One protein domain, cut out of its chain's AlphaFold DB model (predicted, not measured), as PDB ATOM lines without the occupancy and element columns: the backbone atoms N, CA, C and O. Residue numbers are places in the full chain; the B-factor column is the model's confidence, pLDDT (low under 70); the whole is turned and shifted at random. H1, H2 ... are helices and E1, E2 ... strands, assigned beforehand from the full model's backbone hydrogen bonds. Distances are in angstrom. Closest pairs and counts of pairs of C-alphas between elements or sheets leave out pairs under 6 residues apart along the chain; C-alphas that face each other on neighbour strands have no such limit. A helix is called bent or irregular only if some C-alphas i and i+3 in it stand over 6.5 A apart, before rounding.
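AT A GLANCE: This is residues 18 to 24 and 41 to 175 of the 179 residues of an uncharacterized protein of Pseudoduganella eburnea (UniProt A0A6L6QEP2). A strongly twisted sheet of six strands makes the core of a three-layer body, with H2 over one face and H1 and H4 over the other. H5 packs on both H1 and H4, H3 grazes the sheet near E5, and loops 59 to 70 and 105 to 118 lie toward opposite ends of the longest axis. The 142 printed residues hold, along the chain, E1 H1 E2 E3 H2 E4 H3 E5 H4 E6 H5, of the mixed class. The mixed sheet runs E2 E1 E6 E3 E4 E5. The whole is compact, with a radius of gyration of the C-alphas of 13.9 A, and spans 40 by 31 by 31 A.

IN THESE COORDINATES: Find C-alpha 18 at (7.605, 232.934, -31.238), where E1, residues 18 to 20, begins. After the cut come H1, residues 41 to 51, 15.2 A long, and E2, residues 56 to 58. Next are E3, residues 71 to 76, 16.0 A, and H2, residues 80 to 93, 18.4 A, irregular, with C-alphas 88 and 91 7.6 A apart. Look then for E4, residues 98 to 104, 19.0 A, H3, residues 119 to 126, and E5, residues 133 to 137. H4, residues 143 to 153, 15.2 A, starts at (12.526, 234.318, -16.902), E6 is residues 158 to 162, and H5, residues 170 to 174, ends at (2.675, 224.328, -20.941).

HOW THE PARTS SIT: E1 is antiparallel to E6, with N 20 and O 159 2.9 A apart, and parallel to E2, with N 19 and O 56 at 2.8 A. E3 is parallel to E6, N 75 to O 160 2.8 A, and to E4, N 74 to O 100 2.8 A; E4 is parallel to E5, N 101 to O 133 2.8 A. These N and O pairs are within hydrogen-bond range. E3, H2, E4 and E4, H3, E5 are strand-helix-strand units, parallel neighbour strands with a helix between, and E5, H4, E6 is a split one, with E3 and E4 between its strands; the three crossovers are right-handed. H2 lies over E6 at a height of 7.3 A over the sheet, closest at the C-alphas of Ala 82 and Gly 162, 3.8 A. On the opposite face H4 lies over E3 and E4 at 8.3 A, closest to E3 at C-alphas 151 and 73, 6.3 A. H1, on the same face as H4, lies over E2, its C-alphas 49 and 56 closest at 5.8 A. H5 touches H1, C-alphas 174 and 42 closest at 5.6 A, and H4, C-alphas 172 and 144 closest at 5.5 A. H3 only grazes the sheet with residues 119 to 122. Every O i to N i+4 pair is within hydrogen-bond range in H3, H4 and H5, against 6 of 7 in H1 and 8 of 10 in H2.

THE WHOLE: The C-alphas farthest apart, of Asn 62 and Gln 115, are 41.8 A apart. Residues 25 to 40 are not printed, and C-alphas 24 and 41 are 17.7 A apart across this cut. The links E2 to E3 and E4 to H3 are long. The mean pLDDT of the printed part is 76.3; 39 residues are under 70, among them 18 to 24, 108 to 115 and 163 to 175.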
ATOM      1  N   ALA A  18       8.784 233.412 -31.966       36.53
ATOM      2  CA  ALA A  18       7.605 232.934 -31.238       36.53
ATOM      3  C   ALA A  18       6.696 234.074 -30.737       36.53
ATOM      4  O   ALA A  18       7.116 235.219 -30.585       36.53
ATOM      5  N   VAL A  19       5.443 233.729 -30.443       40.69
ATOM      6  CA  VAL A  19       4.458 234.511 -29.687       40.69
ATOM      7  C   VAL A  19       3.644 233.503 -28.867       40.69
ATOM      8  O   VAL A  19       3.212 232.475 -29.389       40.69
ATOM      9  N   ALA A  20       3.444 233.742 -27.575       47.91
ATOM     10  CA  ALA A  20       2.869 232.744 -26.678       47.91
ATOM     11  C   ALA A  20       1.837 233.370 -25.734       47.91
ATOM     12  O   ALA A  20       2.096 234.377 -25.077       47.91
ATOM     13  N   LEU A  21       0.642 232.783 -25.691       41.56
ATOM     14  CA  LEU A  21      -0.459 233.257 -24.856       41.56
ATOM     15  C   LEU A  21      -0.472 232.484 -23.534       41.56
ATOM     16  O   LEU A  21      -0.280 231.270 -23.518       41.56
ATOM     17  N   LEU A  22      -0.704 233.193 -22.431       31.88
ATOM     18  CA  LEU A  22      -0.598 232.663 -21.070       31.88
ATOM     19  C   LEU A  22      -1.951 232.322 -20.436       31.88
ATOM     20  O   LEU A  22      -3.013 232.675 -20.948       31.88
ATOM     21  N   ARG A  23      -1.901 231.617 -19.297       32.09
ATOM     22  CA  ARG A  23      -3.078 231.140 -18.558       32.09
ATOM     23  C   ARG A  23      -2.800 230.975 -17.052       32.09
ATOM     24  O   ARG A  23      -1.680 230.594 -16.735       32.09
ATOM     25  N   PRO A  24      -3.778 231.137 -16.137       27.30
ATOM     26  CA  PRO A  24      -3.596 230.827 -14.713       27.30
ATOM     27  C   PRO A  24      -3.996 229.378 -14.322       27.30
ATOM     28  O   PRO A  24      -5.091 228.929 -14.652       27.30
ATOM     29  N   ALA A  41       2.235 218.421 -26.904       50.31
ATOM     30  CA  ALA A  41       1.711 219.707 -27.371       50.31
ATOM     31  C   ALA A  41       2.629 220.897 -27.005       50.31
ATOM     32  O   ALA A  41       2.644 221.898 -27.722       50.31
ATOM     33  N   GLY A  42       3.418 220.773 -25.928       55.66
ATOM     34  CA  GLY A  42       4.430 221.759 -25.554       55.66
ATOM     35  C   GLY A  42       5.671 221.718 -26.441       55.66
ATOM     36  O   GLY A  42       6.105 222.756 -26.946       55.66
ATOM     37  N   ASP A  43       6.197 220.518 -26.694       62.44
ATOM     38  CA  ASP A  43       7.381 220.328 -27.537       62.44
ATOM     39  C   ASP A  43       7.114 220.727 -28.987       62.44
ATOM     40  O   ASP A  43       7.971 221.337 -29.617       62.44
ATOM     41  N   LEU A  44       5.913 220.453 -29.514       70.06
ATOM     42  CA  LEU A  44       5.523 220.858 -30.866       70.06
ATOM     43  C   LEU A  44       5.573 222.381 -31.028       70.06
ATOM     44  O   LEU A  44       6.100 222.881 -32.020       70.06
ATOM     45  N   ALA A  45       5.046 223.128 -30.059       70.94
ATOM     46  CA  ALA A  45       5.051 224.583 -30.106       70.94
ATOM     47  C   ALA A  45       6.474 225.157 -29.973       70.94
ATOM     48  O   ALA A  45       6.829 226.072 -30.717       70.94
ATOM     49  N   GLY A  46       7.315 224.578 -29.106       69.38
ATOM     50  CA  GLY A  46       8.740 224.915 -29.013       69.38
ATOM     51  C   GLY A  46       9.516 224.595 -30.297       69.38
ATOM     52  O   GLY A  46      10.268 225.432 -30.791       69.38
ATOM     53  N   TYR A  47       9.278 223.424 -30.886       73.12
ATOM     54  CA  TYR A  47       9.856 222.993 -32.157       73.12
ATOM     55  C   TYR A  47       9.451 223.927 -33.300       73.12
ATOM     56  O   TYR A  47      10.313 224.420 -34.019       73.12
ATOM     57  N   LEU A  48       8.161 224.255 -33.437       76.75
ATOM     58  CA  LEU A  48       7.674 225.183 -34.461       76.75
ATOM     59  C   LEU A  48       8.239 226.596 -34.264       76.75
ATOM     60  O   LEU A  48       8.729 227.176 -35.228       76.75
ATOM     61  N   ALA A  49       8.258 227.127 -33.040       72.38
ATOM     62  CA  ALA A  49       8.914 228.398 -32.720       72.38
ATOM     63  C   ALA A  49      10.400 228.415 -33.125       72.38
ATOM     64  O   ALA A  49      10.905 229.415 -33.641       72.38
ATOM     65  N   LEU A  50      11.093 227.294 -32.910       69.75
ATOM     66  CA  LEU A  50      12.510 227.123 -33.206       69.75
ATOM     67  C   LEU A  50      12.807 226.640 -34.624       69.75
ATOM     68  O   LEU A  50      13.990 226.544 -34.937       69.75
ATOM     69  N   HIS A  51      11.837 226.265 -35.465       70.06
ATOM     70  CA  HIS A  51      12.075 225.689 -36.808       70.06
ATOM     71  C   HIS A  51      11.250 226.339 -37.932       70.06
ATOM     72  O   HIS A  51      11.630 226.234 -39.098       70.06
ATOM     73  N   CYS A  52      10.173 227.060 -37.618       71.00
ATOM     74  CA  CYS A  52       9.381 227.792 -38.600       71.00
ATOM     75  C   CYS A  52      10.053 229.121 -38.993       71.00
ATOM     76  O   CYS A  52      10.646 229.813 -38.167       71.00
ATOM     77  N   ALA A  53       9.901 229.513 -40.261       73.56
ATOM     78  CA  ALA A  53      10.290 230.835 -40.768       73.56
ATOM     79  C   ALA A  53       9.183 231.899 -40.595       73.56
ATOM     80  O   ALA A  53       9.305 233.019 -41.092       73.56
ATOM     81  N   ARG A  54       8.068 231.541 -39.946       77.00
ATOM     82  CA  ARG A  54       6.911 232.404 -39.681       77.00
ATOM     83  C   ARG A  54       6.678 232.492 -38.168       77.00
ATOM     84  O   ARG A  54       6.971 231.523 -37.472       77.00
ATOM     85  N   PRO A  55       6.138 233.614 -37.661       79.31
ATOM     86  CA  PRO A  55       5.758 233.734 -36.258       79.31
ATOM     87  C   PRO A  55       4.715 232.677 -35.891       79.31
ATOM     88  O   PRO A  55       3.727 232.504 -36.606       79.31
ATOM     89  N   VAL A  56       4.927 231.992 -34.772       80.19
ATOM     90  CA  VAL A  56       3.992 231.003 -34.222       80.19
ATOM     91  C   VAL A  56       3.227 231.643 -33.072       80.19
ATOM     92  O   VAL A  56       3.866 232.195 -32.184       80.19
ATOM     93  N   ILE A  57       1.892 231.553 -33.069       84.00
ATOM     94  CA  ILE A  57       1.052 231.908 -31.914       84.00
ATOM     95  C   ILE A  57       0.618 230.618 -31.220       84.00
ATOM     96  O   ILE A  57      -0.022 229.765 -31.833       84.00
ATOM     97  N   VAL A  58       0.945 230.490 -29.935       79.94
ATOM     98  CA  VAL A  58       0.535 229.352 -29.102       79.94
ATOM     99  C   VAL A  58      -0.728 229.706 -28.319       79.94
ATOM    100  O   VAL A  58      -0.719 230.655 -27.539       79.94
ATOM    101  N   VAL A  59      -1.803 228.932 -28.508       80.00
ATOM    102  CA  VAL A  59      -3.085 229.088 -27.797       80.00
ATOM    103  C   VAL A  59      -3.239 227.972 -26.748       80.00
ATOM    104  O   VAL A  59      -3.259 226.797 -27.118       80.00
ATOM    105  N   PRO A  60      -3.383 228.290 -25.447       69.75
ATOM    106  CA  PRO A  60      -3.573 227.289 -24.398       69.75
ATOM    107  C   PRO A  60      -4.850 226.447 -24.577       69.75
ATOM    108  O   PRO A  60      -5.929 226.987 -24.805       69.75
ATOM    109  N   ARG A  61      -4.775 225.126 -24.339       59.94
ATOM    110  CA  ARG A  61      -5.811 224.116 -24.692       59.94
ATOM    111  C   ARG A  61      -7.282 224.492 -24.418       59.94
ATOM    112  O   ARG A  61      -8.114 224.365 -25.303       59.94
ATOM    113  N   ASN A  62      -7.603 224.979 -23.221       60.66
ATOM    114  CA  ASN A  62      -8.947 225.401 -22.785       60.66
ATOM    115  C   ASN A  62      -9.370 226.812 -23.309       60.66
ATOM    116  O   ASN A  62     -10.122 227.506 -22.634       60.66
ATOM    117  N   GLY A  63      -8.818 227.291 -24.435       59.84
ATOM    118  CA  GLY A  63      -9.056 228.634 -25.001       59.84
ATOM    119  C   GLY A  63      -8.211 229.789 -24.422       59.84
ATOM    120  O   GLY A  63      -7.701 229.720 -23.303       59.84
ATOM    121  N   ALA A  64      -8.069 230.868 -25.192       64.94
ATOM    122  CA  ALA A  64      -7.476 232.136 -24.748       64.94
ATOM    123  C   ALA A  64      -8.580 233.151 -24.373       64.94
ATOM    124  O   ALA A  64      -9.686 233.047 -24.910       64.94
ATOM    125  N   PRO A  65      -8.313 234.124 -23.478       65.31
ATOM    126  CA  PRO A  65      -9.264 235.197 -23.189       65.31
ATOM    127  C   PRO A  65      -9.571 235.999 -24.460       65.31
ATOM    128  O   PRO A  65      -8.663 236.364 -25.202       65.31
ATOM    129  N   LEU A  66     -10.854 236.264 -24.713       70.44
ATOM    130  CA  LEU A  66     -11.319 237.081 -25.834       70.44
ATOM    131  C   LEU A  66     -11.784 238.454 -25.311       70.44
ATOM    132  O   LEU A  66     -12.510 238.484 -24.317       70.44
ATOM    133  N   PRO A  67     -11.441 239.572 -25.981       75.81
ATOM    134  CA  PRO A  67     -10.563 239.680 -27.153       75.81
ATOM    135  C   PRO A  67      -9.077 239.423 -26.825       75.81
ATOM    136  O   PRO A  67      -8.596 239.796 -25.763       75.81
ATOM    137  N   ILE A  68      -8.349 238.823 -27.773       83.06
ATOM    138  CA  ILE A  68      -6.898 238.569 -27.681       83.06
ATOM    139  C   ILE A  68      -6.124 239.780 -28.219       83.06
ATOM    140  O   ILE A  68      -6.517 240.363 -29.231       83.06
ATOM    141  N   GLY A  69      -4.979 240.100 -27.613       85.06
ATOM    142  CA  GLY A  69      -4.060 241.134 -28.084       85.06
ATOM    143  C   GLY A  69      -4.456 242.544 -27.653       85.06
ATOM    144  O   GLY A  69      -4.155 243.494 -28.374       85.06
ATOM    145  N   LYS A  70      -5.148 242.695 -26.517       90.44
ATOM    146  CA  LYS A  70      -5.511 244.004 -25.958       90.44
ATOM    147  C   LYS A  70      -4.537 244.490 -24.899       90.44
ATOM    148  O   LYS A  70      -4.267 245.685 -24.831       90.44
ATOM    149  N   ARG A  71      -3.964 243.586 -24.115       89.75
ATOM    150  CA  ARG A  71      -2.967 243.876 -23.085       89.75
ATOM    151  C   ARG A  71      -1.763 242.976 -23.293       89.75
ATOM    152  O   ARG A  71      -1.775 241.812 -22.899       89.75
ATOM    153  N   ILE A  72      -0.716 243.518 -23.902       92.94
ATOM    154  CA  ILE A  72       0.419 242.734 -24.393       92.94
ATOM    155  C   ILE A  72       1.653 242.988 -23.527       92.94
ATOM    156  O   ILE A  72       2.008 244.134 -23.266       92.94
ATOM    157  N   VAL A  73       2.330 241.918 -23.109       92.00
ATOM    158  CA  VAL A  73       3.685 241.983 -22.543       92.00
ATOM    159  C   VAL A  73       4.693 241.574 -23.619       92.00
ATOM    160  O   VAL A  73       4.592 240.505 -24.216       92.00
ATOM    161  N   ILE A  74       5.680 242.426 -23.874       92.62
ATOM    162  CA  ILE A  74       6.836 242.132 -24.718       92.62
ATOM    163  C   ILE A  74       7.981 241.711 -23.799       92.62
ATOM    164  O   ILE A  74       8.419 242.501 -22.968       92.62
ATOM    165  N   ALA A  75       8.493 240.496 -23.967       90.19
ATOM    166  CA  ALA A  75       9.713 240.044 -23.313       90.19
ATOM    167  C   ALA A  75      10.940 240.534 -24.097       90.19
ATOM    168  O   ALA A  75      11.147 240.134 -25.248       90.19
ATOM    169  N   TRP A  76      11.757 241.390 -23.481       88.88
ATOM    170  CA  TRP A  76      12.925 241.999 -24.111       88.88
ATOM    171  C   TRP A  76      14.235 241.616 -23.415       88.88
ATOM    172  O   TRP A  76      14.377 241.745 -22.203       88.88
ATOM    173  N   ASN A  77      15.210 241.176 -24.211       81.44
ATOM    174  CA  ASN A  77      16.553 240.767 -23.780       81.44
ATOM    175  C   ASN A  77      17.659 241.278 -24.736       81.44
ATOM    176  O   ASN A  77      18.724 240.674 -24.826       81.44
ATOM    177  N   GLY A  78      17.372 242.306 -25.546       80.12
ATOM    178  CA  GLY A  78      18.303 242.840 -26.553       80.12
ATOM    179  C   GLY A  78      18.574 241.940 -27.770       80.12
ATOM    180  O   GLY A  78      19.287 242.347 -28.682       80.12
ATOM    181  N   SER A  79      18.032 240.718 -27.819       80.19
ATOM    182  CA  SER A  79      18.374 239.746 -28.867       80.19
ATOM    183  C   SER A  79      17.742 240.043 -30.235       80.19
ATOM    184  O   SER A  79      16.691 240.687 -30.363       80.19
ATOM    185  N   ALA A  80      18.354 239.496 -31.290       79.06
ATOM    186  CA  ALA A  80      17.807 239.548 -32.644       79.06
ATOM    187  C   ALA A  80      16.481 238.768 -32.754       79.06
ATOM    188  O   ALA A  80      15.594 239.154 -33.513       79.06
ATOM    189  N   GLU A  81      16.329 237.693 -31.982       79.50
ATOM    190  CA  GLU A  81      15.129 236.864 -31.867       79.50
ATOM    191  C   GLU A  81      13.967 237.664 -31.262       79.50
ATOM    192  O   GLU A  81      12.865 237.657 -31.812       79.50
ATOM    193  N   ALA A  82      14.212 238.397 -30.168       83.00
ATOM    194  CA  ALA A  82      13.217 239.281 -29.559       83.00
ATOM    195  C   ALA A  82      12.850 240.442 -30.498       83.00
ATOM    196  O   ALA A  82      11.671 240.745 -30.677       83.00
ATOM    197  N   SER A  83      13.840 241.025 -31.181       84.56
ATOM    198  CA  SER A  83      13.618 242.081 -32.183       84.56
ATOM    199  C   SER A  83      12.702 241.606 -33.319       84.56
ATOM    200  O   SER A  83      11.768 242.306 -33.714       84.56
ATOM    201  N   LYS A  84      12.922 240.380 -33.815       83.19
ATOM    202  CA  LYS A  84      12.101 239.749 -34.861       83.19
ATOM    203  C   LYS A  84      10.694 239.401 -34.360       83.19
ATOM    204  O   LYS A  84       9.737 239.591 -35.108       83.19
ATOM    205  N   ALA A  85      10.543 238.998 -33.095       86.31
ATOM    206  CA  ALA A  85       9.237 238.792 -32.463       86.31
ATOM    207  C   ALA A  85       8.411 240.083 -32.370       86.31
ATOM    208  O   ALA A  85       7.241 240.092 -32.752       86.31
ATOM    209  N   VAL A  86       9.023 241.192 -31.953       90.38
ATOM    210  CA  VAL A  86       8.345 242.496 -31.888       90.38
ATOM    211  C   VAL A  86       7.971 243.006 -33.281       90.38
ATOM    212  O   VAL A  86       6.832 243.422 -33.499       90.38
ATOM    213  N   ALA A  87       8.883 242.907 -34.254       89.25
ATOM    214  CA  ALA A  87       8.609 243.286 -35.641       89.25
ATOM    215  C   ALA A  87       7.441 242.483 -36.248       89.25
ATOM    216  O   ALA A  87       6.595 243.050 -36.940       89.25
ATOM    217  N   ALA A  88       7.359 241.184 -35.943       88.44
ATOM    218  CA  ALA A  88       6.258 240.314 -36.341       88.44
ATOM    219  C   ALA A  88       4.923 240.649 -35.649       88.44
ATOM    220  O   ALA A  88       3.874 240.619 -36.291       88.44
ATOM    221  N   ALA A  89       4.951 240.979 -34.355       90.81
ATOM    222  CA  ALA A  89       3.756 241.286 -33.566       90.81
ATOM    223  C   ALA A  89       3.158 242.677 -33.854       90.81
ATOM    224  O   ALA A  89       2.021 242.953 -33.470       90.81
ATOM    225  N   LYS A  90       3.892 243.550 -34.555       91.75
ATOM    226  CA  LYS A  90       3.532 244.946 -34.863       91.75
ATOM    227  C   LYS A  90       2.072 245.195 -35.302       91.75
ATOM    228  O   LYS A  90       1.494 246.165 -34.811       91.75
ATOM    229  N   PRO A  91       1.424 244.372 -36.158       91.19
ATOM    230  CA  PRO A  91       0.016 244.581 -36.530       91.19
ATOM    231  C   PRO A  91      -0.972 244.391 -35.368       91.19
ATOM    232  O   PRO A  91      -2.052 244.978 -35.385       91.19
ATOM    233  N   ILE A  92      -0.609 243.574 -34.374       91.38
ATOM    234  CA  ILE A  92      -1.395 243.342 -33.156       91.38
ATOM    235  C   ILE A  92      -1.078 244.434 -32.128       91.38
ATOM    236  O   ILE A  92      -2.002 245.018 -31.572       91.38
ATOM    237  N   LEU A  93       0.204 244.789 -31.953       93.56
ATOM    238  CA  LEU A  93       0.641 245.869 -31.053       93.56
ATOM    239  C   LEU A  93      -0.070 247.204 -31.348       93.56
ATOM    240  O   LEU A  93      -0.523 247.862 -30.422       93.56
ATOM    241  N   ARG A  94      -0.267 247.559 -32.627       93.75
ATOM    242  CA  ARG A  94      -1.033 248.756 -33.050       93.75
ATOM    243  C   ARG A  94      -2.524 248.752 -32.685       93.75
ATOM    244  O   ARG A  94      -3.193 249.762 -32.860       93.75
ATOM    245  N   ARG A  95      -3.075 247.607 -32.275       92.81
ATOM    246  CA  ARG A  95      -4.497 247.423 -31.923       92.81
ATOM    247  C   ARG A  95      -4.705 247.130 -30.434       92.81
ATOM    248  O   ARG A  95      -5.853 246.926 -30.015       92.81
ATOM    249  N   ALA A  96      -3.610 247.074 -29.679       93.62
ATOM    250  CA  ALA A  96      -3.606 246.853 -28.248       93.62
ATOM    251  C   ALA A  96      -4.007 248.130 -27.504       93.62
ATOM    252  O   ALA A  96      -3.673 249.235 -27.919       93.62
ATOM    253  N   ASP A  97      -4.699 247.955 -26.383       93.94
ATOM    254  CA  ASP A  97      -5.087 249.039 -25.481       93.94
ATOM    255  C   ASP A  97      -3.964 249.337 -24.465       93.94
ATOM    256  O   ASP A  97      -3.942 250.391 -23.838       93.94
ATOM    257  N   SER A  98      -3.029 248.395 -24.271       93.94
ATOM    258  CA  SER A  98      -1.811 248.593 -23.482       93.94
ATOM    259  C   SER A  98      -0.697 247.636 -23.910       93.94
ATOM    260  O   SER A  98      -0.933 246.438 -24.107       93.94
ATOM    261  N   VAL A  99       0.533 248.150 -23.985       96.00
ATOM    262  CA  VAL A  99       1.747 247.367 -24.235       96.00
ATOM    263  C   VAL A  99       2.776 247.646 -23.134       96.00
ATOM    264  O   VAL A  99       3.132 248.792 -22.861       96.00
ATOM    265  N   GLN A 100       3.265 246.587 -22.494       94.81
ATOM    266  CA  GLN A 100       4.318 246.632 -21.477       94.81
ATOM    267  C   GLN A 100       5.586 245.986 -22.043       94.81
ATOM    268  O   GLN A 100       5.563 244.819 -22.428       94.81
ATOM    269  N   LEU A 101       6.698 246.715 -22.080       94.56
ATOM    270  CA  LEU A 101       8.008 246.193 -22.470       94.56
ATOM    271  C   LEU A 101       8.748 245.763 -21.203       94.56
ATOM    272  O   LEU A 101       9.140 246.602 -20.395       94.56
ATOM    273  N   VAL A 102       8.913 244.455 -21.015       91.62
ATOM    274  CA  VAL A 102       9.482 243.864 -19.801       91.62
ATOM    275  C   VAL A 102      10.909 243.393 -20.057       91.62
ATOM    276  O   VAL A 102      11.138 242.514 -20.889       91.62
ATOM    277  N   VAL A 103      11.854 243.952 -19.301       90.38
ATOM    278  CA  VAL A 103      13.259 243.520 -19.279       90.38
ATOM    279  C   VAL A 103      13.505 242.758 -17.984       90.38
ATOM    280  O   VAL A 103      13.266 243.292 -16.903       90.38
ATOM    281  N   CYS A 104      13.950 241.508 -18.083       85.44
ATOM    282  CA  CYS A 104      14.216 240.661 -16.919       85.44
ATOM    283  C   CYS A 104      15.717 240.645 -16.626       85.44
ATOM    284  O   CYS A 104      16.497 240.348 -17.528       85.44
ATOM    285  N   ASN A 105      16.096 240.928 -15.380       82.69
ATOM    286  CA  ASN A 105      17.468 240.901 -14.868       82.69
ATOM    287  C   ASN A 105      18.472 241.662 -15.767       82.69
ATOM    288  O   ASN A 105      19.460 241.069 -16.207       82.69
ATOM    289  N   PRO A 106      18.241 242.958 -16.076       76.88
ATOM    290  CA  PRO A 106      19.084 243.721 -17.006       76.88
ATOM    291  C   PRO A 106      20.574 243.725 -16.621       76.88
ATOM    292  O   PRO A 106      21.436 243.638 -17.497       76.88
ATOM    293  N   ASP A 107      20.882 243.739 -15.321       74.75
ATOM    294  CA  ASP A 107      22.255 243.754 -14.797       74.75
ATOM    295  C   ASP A 107      23.013 242.438 -15.044       74.75
ATOM    296  O   ASP A 107      24.242 242.416 -15.022       74.75
ATOM    297  N   ALA A 108      22.304 241.343 -15.339       65.19
ATOM    298  CA  ALA A 108      22.912 240.065 -15.705       65.19
ATOM    299  C   ALA A 108      23.463 240.054 -17.146       65.19
ATOM    300  O   ALA A 108      24.133 239.101 -17.546       65.19
ATOM    301  N   SER A 109      23.183 241.079 -17.962       62.09
ATOM    302  CA  SER A 109      23.763 241.230 -19.305       62.09
ATOM    303  C   SER A 109      23.927 242.704 -19.714       62.09
ATOM    304  O   SER A 109      23.296 243.143 -20.681       62.09
ATOM    305  N   PRO A 110      24.830 243.473 -19.064       59.66
ATOM    306  CA  PRO A 110      24.996 244.907 -19.328       59.66
ATOM    307  C   PRO A 110      25.474 245.236 -20.749       59.66
ATOM    308  O   PRO A 110      25.343 246.363 -21.196       59.66
ATOM    309  N   ALA A 111      26.032 244.265 -21.482       58.19
ATOM    310  CA  ALA A 111      26.442 244.441 -22.877       58.19
ATOM    311  C   ALA A 111      25.284 244.291 -23.891       58.19
ATOM    312  O   ALA A 111      25.428 244.688 -25.043       58.19
ATOM    313  N   MET A 112      24.149 243.707 -23.481       59.31
ATOM    314  CA  MET A 112      22.954 243.503 -24.323       59.31
ATOM    315  C   MET A 112      21.906 244.612 -24.151       59.31
ATOM    316  O   MET A 112      20.901 244.650 -24.865       59.31
ATOM    317  N   HIS A 113      22.130 245.507 -23.195       60.47
ATOM    318  CA  HIS A 113      21.255 246.611 -22.850       60.47
ATOM    319  C   HIS A 113      22.075 247.902 -22.870       60.47
ATOM    320  O   HIS A 113      23.179 247.939 -22.340       60.47
ATOM    321  N   GLY A 114      21.562 248.955 -23.514       60.59
ATOM    322  CA  GLY A 114      22.198 250.272 -23.477       60.59
ATOM    323  C   GLY A 114      22.154 250.895 -22.078       60.59
ATOM    324  O   GLY A 114      21.752 250.255 -21.108       60.59
ATOM    325  N   GLN A 115      22.500 252.183 -21.983       62.34
ATOM    326  CA  GLN A 115      22.444 252.934 -20.716       62.34
ATOM    327  C   GLN A 115      21.065 252.869 -20.032       62.34
ATOM    328  O   GLN A 115      20.989 252.926 -18.810       62.34
ATOM    329  N   GLU A 116      19.989 252.698 -20.808       76.44
ATOM    330  CA  GLU A 116      18.644 252.444 -20.298       76.44
ATOM    331  C   GLU A 116      18.042 251.182 -20.967       76.44
ATOM    332  O   GLU A 116      17.738 251.190 -22.168       76.44
ATOM    333  N   PRO A 117      17.878 250.062 -20.232       80.81
ATOM    334  CA  PRO A 117      17.424 248.796 -20.803       80.81
ATOM    335  C   PRO A 117      16.039 248.879 -21.461       80.81
ATOM    336  O   PRO A 117      15.011 248.996 -20.802       80.81
ATOM    337  N   GLY A 118      16.005 248.749 -22.791       81.81
ATOM    338  CA  GLY A 118      14.765 248.744 -23.578       81.81
ATOM    339  C   GLY A 118      14.307 250.116 -24.086       81.81
ATOM    340  O   GLY A 118      13.370 250.151 -24.885       81.81
ATOM    341  N   ALA A 119      14.980 251.212 -23.718       86.81
ATOM    342  CA  ALA A 119      14.641 252.559 -24.186       86.81
ATOM    343  C   ALA A 119      14.716 252.696 -25.717       86.81
ATOM    344  O   ALA A 119      13.796 253.237 -26.328       86.81
ATOM    345  N   ASP A 120      15.741 252.124 -26.360       88.56
ATOM    346  CA  ASP A 120      15.885 252.145 -27.825       88.56
ATOM    347  C   ASP A 120      14.699 251.478 -28.538       88.56
ATOM    348  O   ASP A 120      14.194 251.981 -29.547       88.56
ATOM    349  N   LEU A 121      14.213 250.353 -27.995       89.56
ATOM    350  CA  LEU A 121      13.052 249.659 -28.545       89.56
ATOM    351  C   LEU A 121      11.758 250.439 -28.274       89.56
ATOM    352  O   LEU A 121      10.903 250.511 -29.157       89.56
ATOM    353  N   ALA A 122      11.620 251.057 -27.099       92.31
ATOM    354  CA  ALA A 122      10.485 251.923 -26.800       92.31
ATOM    355  C   ALA A 122      10.433 253.129 -27.750       92.31
ATOM    356  O   ALA A 122       9.393 253.394 -28.348       92.31
ATOM    357  N   GLN A 123      11.569 253.789 -27.995       92.00
ATOM    358  CA  GLN A 123      11.674 254.883 -28.959       92.00
ATOM    359  C   GLN A 123      11.383 254.414 -30.397       92.00
ATOM    360  O   GLN A 123      10.718 255.118 -31.159       92.00
ATOM    361  N   TYR A 124      11.848 253.221 -30.786       92.50
ATOM    362  CA  TYR A 124      11.517 252.617 -32.080       92.50
ATOM    363  C   TYR A 124      10.008 252.359 -32.238       92.50
ATOM    364  O   TYR A 124       9.458 252.638 -33.303       92.50
ATOM    365  N   LEU A 125       9.338 251.849 -31.201       93.06
ATOM    366  CA  LEU A 125       7.901 251.565 -31.228       93.06
ATOM    367  C   LEU A 125       7.054 252.844 -31.197       93.06
ATOM    368  O   LEU A 125       6.113 252.955 -31.987       93.06
ATOM    369  N   ALA A 126       7.451 253.847 -30.411       93.81
ATOM    370  CA  ALA A 126       6.806 255.159 -30.382       93.81
ATOM    371  C   ALA A 126       6.823 255.836 -31.767       93.81
ATOM    372  O   ALA A 126       5.803 256.343 -32.223       93.81
ATOM    373  N   ARG A 127       7.939 255.737 -32.511       93.75
ATOM    374  CA  ARG A 127       8.046 256.183 -33.920       93.75
ATOM    375  C   ARG A 127       7.136 255.425 -34.899       93.75
ATOM    376  O   ARG A 127       7.184 255.711 -36.093       93.75
ATOM    377  N   GLN A 128       6.408 254.402 -34.459       91.75
ATOM    378  CA  GLN A 128       5.549 253.540 -35.281       91.75
ATOM    379  C   GLN A 128       4.096 253.499 -34.774       91.75
ATOM    380  O   GLN A 128       3.356 252.572 -35.142       91.75
ATOM    381  N   ASP A 129       3.734 254.501 -33.965       92.19
ATOM    382  CA  ASP A 129       2.428 254.721 -33.335       92.19
ATOM    383  C   ASP A 129       2.039 253.612 -32.343       92.19
ATOM    384  O   ASP A 129       0.881 253.211 -32.240       92.19
ATOM    385  N   ILE A 130       3.036 253.074 -31.631       95.38
ATOM    386  CA  ILE A 130       2.866 252.063 -30.582       95.38
ATOM    387  C   ILE A 130       3.486 252.618 -29.298       95.38
ATOM    388  O   ILE A 130       4.705 252.577 -29.127       95.38
ATOM    389  N   ASP A 131       2.647 253.124 -28.397       93.31
ATOM    390  CA  ASP A 131       3.084 253.500 -27.053       93.31
ATOM    391  C   ASP A 131       3.407 252.244 -26.227       93.31
ATOM    392  O   ASP A 131       2.662 251.258 -26.253       93.31
ATOM    393  N   VAL A 132       4.533 252.265 -25.510       94.75
ATOM    394  CA  VAL A 132       4.972 251.155 -24.659       94.75
ATOM    395  C   VAL A 132       5.500 251.652 -23.325       94.75
ATOM    396  O   VAL A 132       6.361 252.523 -23.236       94.75
ATOM    397  N   THR A 133       5.043 251.014 -22.254       94.81
ATOM    398  CA  THR A 133       5.570 251.261 -20.913       94.81
ATOM    399  C   THR A 133       6.745 250.323 -20.634       94.81
ATOM    400  O   THR A 133       6.556 249.109 -20.566       94.81
ATOM    401  N   VAL A 134       7.951 250.861 -20.430       93.75
ATOM    402  CA  VAL A 134       9.129 250.059 -20.050       93.75
ATOM    403  C   VAL A 134       9.069 249.664 -18.568       93.75
ATOM    404  O   VAL A 134       8.709 250.464 -17.696       93.75
ATOM    405  N   ARG A 135       9.398 248.402 -18.275       92.38
ATOM    406  CA  ARG A 135       9.419 247.802 -16.936       92.38
ATOM    407  C   ARG A 135      10.592 246.832 -16.795       92.38
ATOM    408  O   ARG A 135      10.513 245.687 -17.232       92.38
ATOM    409  N   CYS A 136      11.646 247.258 -16.111       90.44
ATOM    410  CA  CYS A 136      12.665 246.337 -15.614       90.44
ATOM    411  C   CYS A 136      12.106 245.536 -14.427       90.44
ATOM    412  O   CYS A 136      11.409 246.092 -13.573       90.44
ATOM    413  N   ILE A 137      12.393 244.237 -14.372       88.12
ATOM    414  CA  ILE A 137      12.118 243.373 -13.219       88.12
ATOM    415  C   ILE A 137      13.379 242.599 -12.838       88.12
ATOM    416  O   ILE A 137      14.108 242.138 -13.713       88.12
ATOM    417  N   GLN A 138      13.602 242.455 -11.534       87.06
ATOM    418  CA  GLN A 138      14.600 241.555 -10.960       87.06
ATOM    419  C   GLN A 138      13.868 240.335 -10.402       87.06
ATOM    420  O   GLN A 138      12.836 240.487  -9.745       87.06
ATOM    421  N   SER A 139      14.361 239.134 -10.689       82.19
ATOM    422  CA  SER A 139      13.787 237.875 -10.211       82.19
ATOM    423  C   SER A 139      14.846 236.776 -10.215       82.19
ATOM    424  O   SER A 139      15.605 236.636 -11.172       82.19
ATOM    425  N   GLU A 140      14.877 235.991  -9.141       81.00
ATOM    426  CA  GLU A 140      15.714 234.789  -9.021       81.00
ATOM    427  C   GLU A 140      15.065 233.563  -9.700       81.00
ATOM    428  O   GLU A 140      15.721 232.545  -9.906       81.00
ATOM    429  N   ASP A 141      13.781 233.661 -10.074       75.69
ATOM    430  CA  ASP A 141      13.056 232.633 -10.818       75.69
ATOM    431  C   ASP A 141      13.512 232.552 -12.290       75.69
ATOM    432  O   ASP A 141      14.123 233.473 -12.841       75.69
ATOM    433  N   ASP A 142      13.121 231.478 -12.988       76.94
ATOM    434  CA  ASP A 142      13.244 231.440 -14.448       76.94
ATOM    435  C   ASP A 142      12.474 232.602 -15.106       76.94
ATOM    436  O   ASP A 142      11.349 232.943 -14.726       76.94
ATOM    437  N   VAL A 143      13.068 233.173 -16.155       78.19
ATOM    438  CA  VAL A 143      12.526 234.318 -16.902       78.19
ATOM    439  C   VAL A 143      11.096 234.061 -17.396       78.19
ATOM    440  O   VAL A 143      10.276 234.977 -17.382       78.19
ATOM    441  N   GLY A 144      10.752 232.829 -17.782       75.19
ATOM    442  CA  GLY A 144       9.392 232.460 -18.175       75.19
ATOM    443  C   GLY A 144       8.384 232.543 -17.023       75.19
ATOM    444  O   GLY A 144       7.254 232.983 -17.235       75.19
ATOM    445  N   VAL A 145       8.795 232.196 -15.799       78.56
ATOM    446  CA  VAL A 145       7.979 232.326 -14.579       78.56
ATOM    447  C   VAL A 145       7.823 233.797 -14.194       78.56
ATOM    448  O   VAL A 145       6.701 234.243 -13.946       78.56
ATOM    449  N   ALA A 146       8.912 234.572 -14.212       83.31
ATOM    450  CA  ALA A 146       8.889 236.006 -13.924       83.31
ATOM    451  C   ALA A 146       7.976 236.774 -14.901       83.31
ATOM    452  O   ALA A 146       7.115 237.551 -14.478       83.31
ATOM    453  N   LEU A 147       8.090 236.493 -16.205       83.00
ATOM    454  CA  LEU A 147       7.207 237.027 -17.246       83.00
ATOM    455  C   LEU A 147       5.753 236.580 -17.066       83.00
ATOM    456  O   LEU A 147       4.843 237.385 -17.269       83.00
ATOM    457  N   HIS A 148       5.512 235.326 -16.667       80.75
ATOM    458  CA  HIS A 148       4.157 234.836 -16.437       80.75
ATOM    459  C   HIS A 148       3.472 235.546 -15.267       80.75
ATOM    460  O   HIS A 148       2.348 236.026 -15.438       80.75
ATOM    461  N   ARG A 149       4.158 235.677 -14.123       81.81
ATOM    462  CA  ARG A 149       3.674 236.469 -12.980       81.81
ATOM    463  C   ARG A 149       3.404 237.912 -13.411       81.81
ATOM    464  O   ARG A 149       2.302 238.407 -13.214       81.81
ATOM    465  N   LYS A 150       4.343 238.537 -14.134       83.31
ATOM    466  CA  LYS A 150       4.190 239.913 -14.624       83.31
ATOM    467  C   LYS A 150       2.947 240.099 -15.494       83.31
ATOM    468  O   LYS A 150       2.200 241.046 -15.271       83.31
ATOM    469  N   ALA A 151       2.714 239.195 -16.447       84.56
ATOM    470  CA  ALA A 151       1.533 239.218 -17.305       84.56
ATOM    471  C   ALA A 151       0.231 238.953 -16.533       84.56
ATOM    472  O   ALA A 151      -0.798 239.541 -16.856       84.56
ATOM    473  N   HIS A 152       0.257 238.112 -15.496       84.38
ATOM    474  CA  HIS A 152      -0.888 237.928 -14.606       84.38
ATOM    475  C   HIS A 152      -1.218 239.226 -13.844       84.38
ATOM    476  O   HIS A 152      -2.363 239.682 -13.873       84.38
ATOM    477  N   ASP A 153      -0.211 239.874 -13.253       84.81
ATOM    478  CA  ASP A 153      -0.368 241.107 -12.469       84.81
ATOM    479  C   ASP A 153      -0.887 242.281 -13.317       84.81
ATOM    480  O   ASP A 153      -1.750 243.046 -12.881       84.81
ATOM    481  N   THR A 154      -0.425 242.407 -14.567       82.38
ATOM    482  CA  THR A 154      -0.914 243.420 -15.522       82.38
ATOM    483  C   THR A 154      -2.240 243.043 -16.194       82.38
ATOM    484  O   THR A 154      -2.815 243.856 -16.930       82.38
ATOM    485  N   ARG A 155      -2.763 241.835 -15.930       84.69
ATOM    486  CA  ARG A 155      -3.913 241.221 -16.620       84.69
ATOM    487  C   ARG A 155      -3.734 241.231 -18.140       84.69
ATOM    488  O   ARG A 155      -4.624 241.643 -18.881       84.69
ATOM    489  N   SER A 156      -2.544 240.846 -18.586       85.25
ATOM    490  CA  SER A 156      -2.172 240.731 -19.988       85.25
ATOM    491  C   SER A 156      -2.716 239.450 -20.611       85.25
ATOM    492  O   SER A 156      -2.641 238.374 -20.023       85.25
ATOM    493  N   ASP A 157      -3.246 239.575 -21.825       85.06
ATOM    494  CA  ASP A 157      -3.840 238.483 -22.604       85.06
ATOM    495  C   ASP A 157      -2.844 237.812 -23.573       85.06
ATOM    496  O   ASP A 157      -3.123 236.732 -24.097       85.06
ATOM    497  N   MET A 158      -1.663 238.410 -23.780       87.50
ATOM    498  CA  MET A 158      -0.640 237.941 -24.720       87.50
ATOM    499  C   MET A 158       0.786 238.243 -24.237       87.50
ATOM    500  O   MET A 158       1.055 239.341 -23.743       87.50
ATOM    501  N   ILE A 159       1.719 237.305 -24.473       89.25
ATOM    502  CA  ILE A 159       3.164 237.571 -24.468       89.25
ATOM    503  C   ILE A 159       3.759 237.451 -25.875       89.25
ATOM    504  O   ILE A 159       3.513 236.497 -26.615       89.25
ATOM    505  N   VAL A 160       4.614 238.412 -26.220       90.38
ATOM    506  CA  VAL A 160       5.495 238.394 -27.396       90.38
ATOM    507  C   VAL A 160       6.927 238.153 -26.911       90.38
ATOM    508  O   VAL A 160       7.410 238.906 -26.068       90.38
ATOM    509  N   ALA A 161       7.613 237.122 -27.415       86.06
ATOM    510  CA  ALA A 161       8.950 236.744 -26.944       86.06
ATOM    511  C   ALA A 161       9.805 236.097 -28.047       86.06
ATOM    512  O   ALA A 161       9.323 235.285 -28.834       86.06
ATOM    513  N   GLY A 162      11.103 236.413 -28.084       76.94
ATOM    514  CA  GLY A 162      12.045 235.763 -28.999       76.94
ATOM    515  C   GLY A 162      12.187 234.260 -28.727       76.94
ATOM    516  O   GLY A 162      12.276 233.837 -27.576       76.94
ATOM    517  N   ALA A 163      12.250 233.446 -29.785       65.19
ATOM    518  CA  ALA A 163      12.473 232.004 -29.669       65.19
ATOM    519  C   ALA A 163      13.964 231.705 -29.428       65.19
ATOM    520  O   ALA A 163      14.702 231.415 -30.369       65.19
ATOM    521  N   TYR A 164      14.418 231.796 -28.175       53.84
ATOM    522  CA  TYR A 164      15.791 231.435 -27.806       53.84
ATOM    523  C   TYR A 164      15.928 229.933 -27.498       53.84
ATOM    524  O   TYR A 164      15.008 229.297 -26.981       53.84
ATOM    525  N   GLY A 165      17.080 229.357 -27.841       42.47
ATOM    526  CA  GLY A 165      17.283 227.911 -27.892       42.47
ATOM    527  C   GLY A 165      17.168 227.151 -26.559       42.47
ATOM    528  O   GLY A 165      17.635 227.586 -25.509       42.47
ATOM    529  N   HIS A 166      16.642 225.931 -26.678       36.25
ATOM    530  CA  HIS A 166      16.940 224.733 -25.878       36.25
ATOM    531  C   HIS A 166      16.385 224.489 -24.462       36.25
ATOM    532  O   HIS A 166      16.442 223.327 -24.062       36.25
ATOM    533  N   SER A 167      15.797 225.430 -23.702       37.66
ATOM    534  CA  SER A 167      15.144 225.027 -22.418       37.66
ATOM    535  C   SER A 167      13.958 225.851 -21.896       37.66
ATOM    536  O   SER A 167      13.119 225.303 -21.189       37.66
ATOM    537  N   ARG A 168      13.850 227.153 -22.193       49.59
ATOM    538  CA  ARG A 168      13.056 228.072 -21.338       49.59
ATOM    539  C   ARG A 168      11.640 228.404 -21.825       49.59
ATOM    540  O   ARG A 168      10.882 229.064 -21.126       49.59
ATOM    541  N   LEU A 169      11.238 227.914 -22.999       49.03
ATOM    542  CA  LEU A 169       9.882 228.140 -23.526       49.03
ATOM    543  C   LEU A 169       8.838 227.158 -22.946       49.03
ATOM    544  O   LEU A 169       7.640 227.410 -23.036       49.03
ATOM    545  N   HIS A 170       9.289 226.063 -22.318       48.06
ATOM    546  CA  HIS A 170       8.448 224.976 -21.802       48.06
ATOM    547  C   HIS A 170       7.464 225.454 -20.717       48.06
ATOM    548  O   HIS A 170       6.265 225.208 -20.835       48.06
ATOM    549  N   GLY A 171       7.930 226.201 -19.707       50.03
ATOM    550  CA  GLY A 171       7.067 226.720 -18.633       50.03
ATOM    551  C   GLY A 171       5.980 227.680 -19.135       50.03
ATOM    552  O   GLY A 171       4.840 227.626 -18.676       50.03
ATOM    553  N   LEU A 172       6.311 228.500 -20.139       51.28
ATOM    554  CA  LEU A 172       5.424 229.522 -20.704       51.28
ATOM    555  C   LEU A 172       4.389 228.926 -21.682       51.28
ATOM    556  O   LEU A 172       3.261 229.404 -21.747       51.28
ATOM    557  N   ILE A 173       4.738 227.848 -22.394       49.31
ATOM    558  CA  ILE A 173       3.840 227.133 -23.319       49.31
ATOM    559  C   ILE A 173       2.921 226.134 -22.601       49.31
ATOM    560  O   ILE A 173       1.746 226.022 -22.950       49.31
ATOM    561  N   LEU A 174       3.437 225.386 -21.620       45.03
ATOM    562  CA  LEU A 174       2.675 224.328 -20.941       45.03
ATOM    563  C   LEU A 174       1.923 224.812 -19.695       45.03
ATOM    564  O   LEU A 174       1.167 224.034 -19.116       45.03
ATOM    565  N   GLY A 175       2.106 226.069 -19.272       42.59
ATOM    566  CA  GLY A 175       1.524 226.583 -18.025       42.59
ATOM    567  C   GLY A 175       2.036 225.838 -16.787       42.59
ATOM    568  O   GLY A 175       1.335 225.738 -15.782       42.59
TER     569      GLY A 175